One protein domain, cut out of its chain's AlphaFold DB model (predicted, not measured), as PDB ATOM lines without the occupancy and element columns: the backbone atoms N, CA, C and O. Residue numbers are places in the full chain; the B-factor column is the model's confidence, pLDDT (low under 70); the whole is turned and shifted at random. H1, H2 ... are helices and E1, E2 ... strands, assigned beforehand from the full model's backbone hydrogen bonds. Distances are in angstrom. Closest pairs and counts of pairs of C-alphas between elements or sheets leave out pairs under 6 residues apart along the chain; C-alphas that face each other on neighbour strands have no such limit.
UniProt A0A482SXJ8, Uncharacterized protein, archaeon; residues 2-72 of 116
ATOM      1  N   ILE A   2     326.360 339.324 382.243       92.19
ATOM      2  CA  ILE A   2     326.176 340.417 383.231       92.19
ATOM      3  C   ILE A   2     324.700 340.606 383.613       92.19
ATOM      4  O   ILE A   2     324.357 340.434 384.771       92.19
ATOM      5  N   ARG A   3     323.813 340.796 382.627       93.81
ATOM      6  CA  ARG A   3     322.347 340.840 382.816       93.81
ATOM      7  C   ARG A   3     321.800 339.731 383.716       93.81
ATOM      8  O   ARG A   3     321.059 339.980 384.655       93.81
ATOM      9  N   THR A   4     322.205 338.497 383.425       92.00
ATOM     10  CA  THR A   4     321.785 337.304 384.165       92.00
ATOM     11  C   THR A   4     322.284 337.336 385.607       92.00
ATOM     12  O   THR A   4     321.515 337.036 386.510       92.00
ATOM     13  N   MET A   5     323.546 337.722 385.826       91.50
ATOM     14  CA  MET A   5     324.130 337.860 387.165       91.50
ATOM     15  C   MET A   5     323.423 338.949 387.979       91.50
ATOM     16  O   MET A   5     323.137 338.742 389.152       91.50
ATOM     17  N   CYS A   6     323.100 340.075 387.345       92.44
ATOM     18  CA  CYS A   6     322.389 341.198 387.955       92.44
ATOM     19  C   CYS A   6     320.869 340.978 388.072       92.44
ATOM     20  O   CYS A   6     320.169 341.884 388.508       92.44
ATOM     21  N   ALA A   7     320.350 339.816 387.653       92.38
ATOM     22  CA  ALA A   7     318.917 339.517 387.594       92.38
ATOM     23  C   ALA A   7     318.071 340.564 386.825       92.38
ATOM     24  O   ALA A   7     316.881 340.724 387.090       92.38
ATOM     25  N   ASP A   8     318.666 341.236 385.834       92.31
ATOM     26  CA  ASP A   8     318.020 342.259 385.007       92.31
ATOM     27  C   ASP A   8     318.330 342.022 383.520       92.31
ATOM     28  O   ASP A   8     319.426 342.293 383.020       92.31
ATOM     29  N   ASN A   9     317.339 341.497 382.796       91.88
ATOM     30  CA  ASN A   9     317.456 341.198 381.366       91.88
ATOM     31  C   ASN A   9     317.388 342.445 380.471       91.88
ATOM     32  O   ASN A   9     317.922 342.411 379.357       91.88
ATOM     33  N   GLU A  10     316.787 343.533 380.952       94.31
ATOM     34  CA  GLU A  10     316.637 344.786 380.207       94.31
ATOM     35  C   GLU A  10     317.810 345.745 380.461       94.31
ATOM     36  O   GLU A  10     318.007 346.699 379.703       94.31
ATOM     37  N   MET A  11     318.650 345.451 381.464       92.81
ATOM     38  CA  MET A  11     319.864 346.204 381.766       92.81
ATOM     39  C   MET A  11     320.689 346.450 380.502       92.81
ATOM     40  O   MET A  11     321.055 345.544 379.734       92.81
ATOM     41  N   ARG A  12     321.045 347.711 380.292       92.75
ATOM     42  CA  ARG A  12     321.902 348.096 379.181       92.75
ATOM     43  C   ARG A  12     323.363 347.814 379.534       92.75
ATOM     44  O   ARG A  12     323.984 348.560 380.279       92.75
ATOM     45  N   VAL A  13     323.918 346.757 378.949       93.62
ATOM     46  CA  VAL A  13     325.354 346.453 379.003       93.62
ATOM     47  C   VAL A  13     325.983 346.979 377.718       93.62
ATOM     48  O   VAL A  13     325.591 346.569 376.625       93.62
ATOM     49  N   THR A  14     326.908 347.928 377.834       93.44
ATOM     50  CA  THR A  14     327.543 348.598 376.691       93.44
ATOM     51  C   THR A  14     329.053 348.491 376.775       93.44
ATOM     52  O   THR A  14     329.591 348.556 377.875       93.44
ATOM     53  N   SER A  15     329.719 348.437 375.616       91.38
ATOM     54  CA  SER A  15     331.183 348.493 375.527       91.38
ATOM     55  C   SER A  15     331.721 349.726 376.263       91.38
ATOM     56  O   SER A  15     331.353 350.849 375.894       91.38
ATOM     57  N   PRO A  16     332.599 349.560 377.262       91.50
ATOM     58  CA  PRO A  16     333.211 350.663 377.985       91.50
ATOM     59  C   PRO A  16     334.391 351.270 377.218       91.50
ATOM     60  O   PRO A  16     335.222 351.924 377.824       91.50
ATOM     61  N   SER A  17     334.482 351.143 375.889       86.19
ATOM     62  CA  SER A  17     335.696 351.484 375.123       86.19
ATOM     63  C   SER A  17     336.235 352.907 375.335       86.19
ATOM     64  O   SER A  17     337.401 353.152 375.055       86.19
ATOM     65  N   TYR A  18     335.401 353.871 375.749       85.38
ATOM     66  CA  TYR A  18     335.834 355.234 376.107       85.38
ATOM     67  C   TYR A  18     335.989 355.460 377.615       85.38
ATOM     68  O   TYR A  18     336.791 356.299 378.011       85.38
ATOM     69  N   LEU A  19     335.218 354.745 378.435       86.31
ATOM     70  CA  LEU A  19     335.280 354.823 379.898       86.31
ATOM     71  C   LEU A  19     336.394 353.940 380.475       86.31
ATOM     72  O   LEU A  19     336.798 354.138 381.613       86.31
ATOM     73  N   LEU A  20     336.898 352.999 379.673       89.19
ATOM     74  CA  LEU A  20     337.789 351.887 380.004       89.19
ATOM     75  C   LEU A  20     337.197 350.865 380.975       89.19
ATOM     76  O   LEU A  20     337.479 349.688 380.797       89.19
ATOM     77  N   ASP A  21     336.363 351.281 381.927       93.25
ATOM     78  CA  ASP A  21     335.723 350.421 382.923       93.25
ATOM     79  C   ASP A  21     334.252 350.821 383.142       93.25
ATOM     80  O   ASP A  21     333.925 352.001 383.283       93.25
ATOM     81  N   ASN A  22     333.369 349.824 383.173       95.12
ATOM     82  CA  ASN A  22     331.989 349.918 383.635       95.12
ATOM     83  C   ASN A  22     331.792 348.945 384.802       95.12
ATOM     84  O   ASN A  22     332.017 347.742 384.659       95.12
ATOM     85  N   THR A  23     331.274 349.445 385.924       95.12
ATOM     86  CA  THR A  23     330.969 348.621 387.099       95.12
ATOM     87  C   THR A  23     329.482 348.280 387.173       95.12
ATOM     88  O   THR A  23     328.625 349.141 386.965       95.12
ATOM     89  N   TYR A  24     329.176 347.026 387.501       95.69
ATOM     90  CA  TYR A  24     327.820 346.526 387.715       95.69
ATOM     91  C   TYR A  24     327.723 345.827 389.068       95.69
ATOM     92  O   TYR A  24     328.580 345.013 389.407       95.69
ATOM     93  N   GLU A  25     326.663 346.104 389.816       95.56
ATOM     94  CA  GLU A  25     326.384 345.448 391.093       95.56
ATOM     95  C   GLU A  25     325.530 344.188 390.884       95.56
ATOM     96  O   GLU A  25     324.652 344.152 390.017       95.56
ATOM     97  N   TYR A  26     325.779 343.137 391.666       94.38
ATOM     98  CA  TYR A  26     324.983 341.907 391.655       94.38
ATOM     99  C   TYR A  26     324.917 341.235 393.036       94.38
ATOM    100  O   TYR A  26     325.640 341.603 393.962       94.38
ATOM    101  N   GLY A  27     324.044 340.229 393.161       90.31
ATOM    102  CA  GLY A  27     323.728 339.555 394.428       90.31
ATOM    103  C   GLY A  27     322.471 340.123 395.094       90.31
ATOM    104  O   GLY A  27     321.983 341.180 394.705       90.31
ATOM    105  N   GLU A  28     321.932 339.420 396.098       85.12
ATOM    106  CA  GLU A  28     320.653 339.782 396.745       85.12
ATOM    107  C   GLU A  28     320.665 341.184 397.379       85.12
ATOM    108  O   GLU A  28     319.620 341.824 397.488       85.12
ATOM    109  N   GLN A  29     321.846 341.665 397.775       87.50
ATOM    110  CA  GLN A  29     322.048 342.969 398.413       87.50
ATOM    111  C   GLN A  29     323.030 343.871 397.652       87.50
ATOM    112  O   GLN A  29     323.578 344.793 398.249       87.50
ATOM    113  N   TYR A  30     323.271 343.613 396.359       87.31
ATOM    114  CA  TYR A  30     324.221 344.393 395.543       87.31
ATOM    115  C   TYR A  30     325.656 344.406 396.111       87.31
ATOM    116  O   TYR A  30     326.435 345.322 395.871       87.31
ATOM    117  N   GLU A  31     326.013 343.379 396.887       92.06
ATOM    118  CA  GLU A  31     327.276 343.306 397.634       92.06
ATOM    119  C   GLU A  31     328.481 342.908 396.771       92.06
ATOM    120  O   GLU A  31     329.630 342.984 397.214       92.06
ATOM    121  N   HIS A  32     328.238 342.462 395.540       95.38
ATOM    122  CA  HIS A  32     329.284 342.032 394.629       95.38
ATOM    123  C   HIS A  32     329.364 342.932 393.404       95.38
ATOM    124  O   HIS A  32     328.352 343.399 392.883       95.38
ATOM    125  N   LEU A  33     330.584 343.107 392.899       96.44
ATOM    126  CA  LEU A  33     330.862 343.938 391.735       96.44
ATOM    127  C   LEU A  33     331.343 343.100 390.551       96.44
ATOM    128  O   LEU A  33     332.097 342.131 390.701       96.44
ATOM    129  N   ILE A  34     330.922 343.511 389.361       96.62
ATOM    130  CA  ILE A  34     331.504 343.123 388.083       96.62
ATOM    131  C   ILE A  34     332.173 344.361 387.500       96.62
ATOM    132  O   ILE A  34     331.494 345.357 387.264       96.62
ATOM    133  N   HIS A  35     333.467 344.278 387.220       96.25
ATOM    134  CA  HIS A  35     334.164 345.268 386.406       96.25
ATOM    135  C   HIS A  35     334.254 344.753 384.975       96.25
ATOM    136  O   HIS A  35     334.855 343.705 384.714       96.25
ATOM    137  N   HIS A  36     333.624 345.467 384.050       96.62
ATOM    138  CA  HIS A  36     333.728 345.230 382.618       96.62
ATOM    139  C   HIS A  36     334.699 346.251 382.056       96.62
ATOM    140  O   HIS A  36     334.386 347.435 382.009       96.62
ATOM    141  N   MET A  37     335.863 345.786 381.623       94.94
ATOM    142  CA  MET A  37     336.918 346.632 381.092       94.94
ATOM    143  C   MET A  37     337.129 346.367 379.607       94.94
ATOM    144  O   MET A  37     337.098 345.221 379.164       94.94
ATOM    145  N   ASP A  38     337.377 347.425 378.843       94.69
ATOM    146  CA  ASP A  38     337.712 347.355 377.420       94.69
ATOM    147  C   ASP A  38     338.967 348.181 377.165       94.69
ATOM    148  O   ASP A  38     338.964 349.413 377.232       94.69
ATOM    149  N   LEU A  39     340.057 347.468 376.889       93.06
ATOM    150  CA  LEU A  39     341.389 348.043 376.790       93.06
ATOM    151  C   LEU A  39     341.798 348.353 375.347       93.06
ATOM    152  O   LEU A  39     342.913 348.818 375.125       93.06
ATOM    153  N   TYR A  40     340.915 348.158 374.359       91.62
ATOM    154  CA  TYR A  40     341.229 348.284 372.929       91.62
ATOM    155  C   TYR A  40     341.939 349.597 372.556       91.62
ATOM    156  O   TYR A  40     342.800 349.626 371.674       91.62
ATOM    157  N   ARG A  41     341.570 350.703 373.217       89.19
ATOM    158  CA  ARG A  41     342.109 352.044 372.930       89.19
ATOM    159  C   ARG A  41     343.476 352.316 373.544       89.19
ATOM    160  O   ARG A  41     344.097 353.316 373.185       89.19
ATOM    161  N   LEU A  42     343.933 351.473 374.463       86.81
ATOM    162  CA  LEU A  42     345.220 351.649 375.114       86.81
ATOM    163  C   LEU A  42     346.339 351.272 374.148       86.81
ATOM    164  O   LEU A  42     346.257 350.285 373.413       86.81
ATOM    165  N   GLN A  43     347.390 352.085 374.118       82.56
ATOM    166  CA  GLN A  43     348.557 351.796 373.294       82.56
ATOM    167  C   GLN A  43     349.269 350.572 373.868       82.56
ATOM    168  O   GLN A  43     349.298 350.366 375.081       82.56
ATOM    169  N   SER A  44     349.867 349.765 372.996       68.06
ATOM    170  CA  SER A  44     350.784 348.717 373.433       68.06
ATOM    171  C   SER A  44     351.905 349.404 374.225       68.06
ATOM    172  O   SER A  44     352.620 350.228 373.655       68.06
ATOM    173  N   ASN A  45     352.022 349.111 375.526       66.62
ATOM    174  CA  ASN A  45     352.914 349.758 376.511       66.62
ATOM    175  C   ASN A  45     352.410 351.044 377.197       66.62
ATOM    176  O   ASN A  45     353.220 351.762 377.786       66.62
ATOM    177  N   SER A  46     351.112 351.355 377.171       73.31
ATOM    178  CA  SER A  46     350.572 352.346 378.113       73.31
ATOM    179  C   SER A  46     350.890 351.921 379.556       73.31
ATOM    180  O   SER A  46     350.729 350.754 379.909       73.31
ATOM    181  N   ASP A  47     351.362 352.853 380.386       71.62
ATOM    182  CA  ASP A  47     351.481 352.617 381.827       71.62
ATOM    183  C   ASP A  47     350.070 352.584 382.412       71.62
ATOM    184  O   ASP A  47     349.416 353.616 382.478       71.62
ATOM    185  N   LEU A  48     349.583 351.398 382.774       76.00
ATOM    186  CA  LEU A  48     348.231 351.197 383.303       76.00
ATOM    187  C   LEU A  48     348.194 351.167 384.832       76.00
ATOM    188  O   LEU A  48     347.165 350.813 385.408       76.00
ATOM    189  N   SER A  49     349.288 351.545 385.501       75.00
ATOM    190  CA  SER A  49     349.361 351.560 386.966       75.00
ATOM    191  C   SER A  49     348.261 352.415 387.598       75.00
ATOM    192  O   SER A  49     347.701 352.025 388.617       75.00
ATOM    193  N   TYR A  50     347.871 353.519 386.951       72.19
ATOM    194  CA  TYR A  50     346.802 354.405 387.424       72.19
ATOM    195  C   TYR A  50     345.400 353.780 387.393       72.19
ATOM    196  O   TYR A  50     344.501 354.294 388.053       72.19
ATOM    197  N   LEU A  51     345.188 352.706 386.621       78.25
ATOM    198  CA  LEU A  51     343.910 351.991 386.607       78.25
ATOM    199  C   LEU A  51     343.767 351.056 387.815       78.25
ATOM    200  O   LEU A  51     342.671 350.561 388.056       78.25
ATOM    201  N   CYS A  52     344.857 350.786 388.550       83.56
ATOM    202  CA  CYS A  52     344.888 349.908 389.723       83.56
ATOM    203  C   CYS A  52     344.183 348.550 389.516       83.56
ATOM    204  O   CYS A  52     343.706 347.945 390.472       83.56
ATOM    205  N   ILE A  53     344.140 348.040 388.275       86.88
ATOM    206  CA  ILE A  53     343.426 346.802 387.911       86.88
ATOM    207  C   ILE A  53     343.837 345.612 388.800       86.88
ATOM    208  O   ILE A  53     342.942 344.895 389.257       86.88
ATOM    209  N   PRO A  54     345.132 345.410 389.133       89.31
ATOM    210  CA  PRO A  54     345.538 344.325 390.023       89.31
ATOM    211  C   PRO A  54     344.847 344.322 391.389       89.31
ATOM    212  O   PRO A  54     344.596 343.257 391.945       89.31
ATOM    213  N   GLU A  55     344.491 345.492 391.922       90.88
ATOM    214  CA  GLU A  55     343.822 345.619 393.222       90.88
ATOM    215  C   GLU A  55     342.334 345.236 393.180       90.88
ATOM    216  O   GLU A  55     341.704 345.073 394.232       90.88
ATOM    217  N   ILE A  56     341.762 345.124 391.977       93.06
ATOM    218  CA  ILE A  56     340.345 344.828 391.739       93.06
ATOM    219  C   ILE A  56     340.108 343.311 391.678       93.06
ATOM    220  O   ILE A  56     339.057 342.842 392.116       93.06
ATOM    221  N   TYR A  57     341.086 342.527 391.206       93.50
ATOM    222  CA  TYR A  57     340.924 341.083 390.974       93.50
ATOM    223  C   TYR A  57     340.473 340.283 392.198       93.50
ATOM    224  O   TYR A  57     339.723 339.318 392.051       93.50
ATOM    225  N   ASP A  58     340.912 340.683 393.391       91.12
ATOM    226  CA  ASP A  58     340.575 339.989 394.638       91.12
ATOM    227  C   ASP A  58     339.214 340.413 395.214       91.12
ATOM    228  O   ASP A  58     338.698 339.771 396.127       91.12
ATOM    229  N   LYS A  59     338.621 341.493 394.691       93.38
ATOM    230  CA  LYS A  59     337.403 342.116 395.229       93.38
ATOM    231  C   LYS A  59     336.181 341.912 394.339       93.38
ATOM    232  O   LYS A  59     335.058 342.034 394.820       93.38
ATOM    233  N   ALA A  60     336.382 341.636 393.052       95.00
ATOM    234  CA  ALA A  60     335.311 341.658 392.066       95.00
ATOM    235  C   ALA A  60     335.515 340.657 390.922       95.00
ATOM    236  O   ALA A  60     336.626 340.217 390.621       95.00
ATOM    237  N   LEU A  61     334.422 340.334 390.224       94.62
ATOM    238  CA  LEU A  61     334.503 339.617 388.955       94.62
ATOM    239  C   LEU A  61     334.987 340.583 387.870       94.62
ATOM    240  O   LEU A  61     334.301 341.544 387.543       94.62
ATOM    241  N   CYS A  62     336.143 340.303 387.278       95.88
ATOM    242  CA  CYS A  62     336.689 341.122 386.198       95.88
ATOM    243  C   CYS A  62     336.448 340.458 384.838       95.88
ATOM    244  O   CYS A  62     336.769 339.284 384.647       95.88
ATOM    245  N   ILE A  63     335.907 341.219 383.891       96.44
ATOM    246  CA  ILE A  63     335.742 340.846 382.484       96.44
ATOM    247  C   ILE A  63     336.559 341.846 381.682       96.44
ATOM    248  O   ILE A  63     336.196 343.016 381.627       96.44
ATOM    249  N   ILE A  64     337.657 341.395 381.084       95.44
ATOM    250  CA  ILE A  64     338.593 342.276 380.381       95.44
ATOM    251  C   ILE A  64     338.598 341.919 378.900       95.44
ATOM    252  O   ILE A  64     338.993 340.818 378.520       95.44
ATOM    253  N   GLU A  65     338.160 342.857 378.068       96.12
ATOM    254  CA  GLU A  65     338.305 342.803 376.618       96.12
ATOM    255  C   GLU A  65     339.659 343.386 376.201       96.12
ATOM    256  O   GLU A  65     340.128 344.377 376.768       96.12
ATOM    257  N   TRP A  66     340.268 342.776 375.180       94.06
ATOM    258  CA  TRP A  66     341.618 343.098 374.701       94.06
ATOM    259  C   TRP A  66     342.694 343.011 375.805       94.06
ATOM    260  O   TRP A  66     343.466 343.959 375.997       94.06
ATOM    261  N   PRO A  67     342.751 341.895 376.568       93.38
ATOM    262  CA  PRO A  67     343.663 341.751 377.702       93.38
ATOM    263  C   PRO A  67     345.143 341.818 377.304       93.38
ATOM    264  O   PRO A  67     345.972 342.152 378.141       93.38
ATOM    265  N   GLU A  68     345.498 341.593 376.038       91.81
ATOM    266  CA  GLU A  68     346.866 341.734 375.518       91.81
ATOM    267  C   GLU A  68     347.431 343.161 375.615       91.81
ATOM    268  O   GLU A  68     348.615 343.385 375.370       91.81
ATOM    269  N   ARG A  69     346.589 344.149 375.943       90.38
ATOM    270  CA  ARG A  69     347.010 345.525 376.231       90.38
ATOM    271  C   ARG A  69     347.535 345.696 377.657       90.38
ATOM    272  O   ARG A  69     348.164 346.714 377.938       90.38
ATOM    273  N   LEU A  70     347.297 344.727 378.540       88.56
ATOM    274  CA  LEU A  70     347.889 344.685 379.872       88.56
ATOM    275  C   LEU A  70     349.369 344.307 379.793       88.56
ATOM    276  O   LEU A  70     349.794 343.513 378.956       88.56
ATOM    277  N   GLN A  71     350.149 344.839 380.728       87.38
ATOM    278  CA  GLN A  71     351.485 344.315 380.994       87.38
ATOM    279  C   GLN A  71     351.368 342.900 381.569       87.38
ATOM    280  O   GLN A  71     350.470 342.628 382.363       87.38
ATOM    281  N   GLU A  72     352.302 342.012 381.230       87.69
ATOM    282  CA  GLU A  72     352.305 340.624 381.719       87.69
ATOM    283  C   GLU A  72     352.267 340.548 383.257       87.69
ATOM    284  O   GLU A  72     351.526 339.753 383.830       87.69
TER     285      GLU A  72
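This is residues 2 to 72 of the 116 residues of an uncharacterized protein of archaeon (UniProt A0A482SXJ8). Little regular structure: a narrow three-stranded sheet has the short helix H1 over one face, while a long loop, residues 39 to 60, reaches out beyond the far end of E2. The printed part has 71 residues, of which the named elements, in the order H1, E1, E2, E3, hold only 22; these 22 are mostly strand, 18 in strands and 4 in the helix. The sheet, order E1, E2, E3, is mixed. The elongated whole, 39 by 24 by 16 A, is only just compact, close to loose, with a radius of gyration of the C-alphas of 13.0 A.

H1, residues 2 to 5, begins at C-alpha 2 (326.176, 340.417, 383.231). E1 is residues 21 to 26, 16.3 A; E2 is residues 32 to 38, 19.9 A. E3, residues 61 to 65, 13.3 A, ends at C-alpha 65 (338.305, 342.803, 376.618).

H1 is on the sheet, height 8.8 A, only just over E1 with 3 C-alphas; the closest C-alphas, Met 5 and Tyr 26, are 6.1 A apart. H1 is too short for an O i to N i+4 pair; its one O i to N i+3 pair is within hydrogen-bond range. E1 and E2 form an antiparallel hairpin at 155 degrees, N 24 and O 34 at 2.9 A. E2 and E3 are parallel at 9 degrees, N 37 and O 63 at 2.8 A.

The C-alphas farthest apart, of Glu 28 and Asn 45, are 39.4 A apart. The printed part has no cut. The links H1 to E1 and E2 to E3 are long. Residues 44 to 45 have pLDDT under 70.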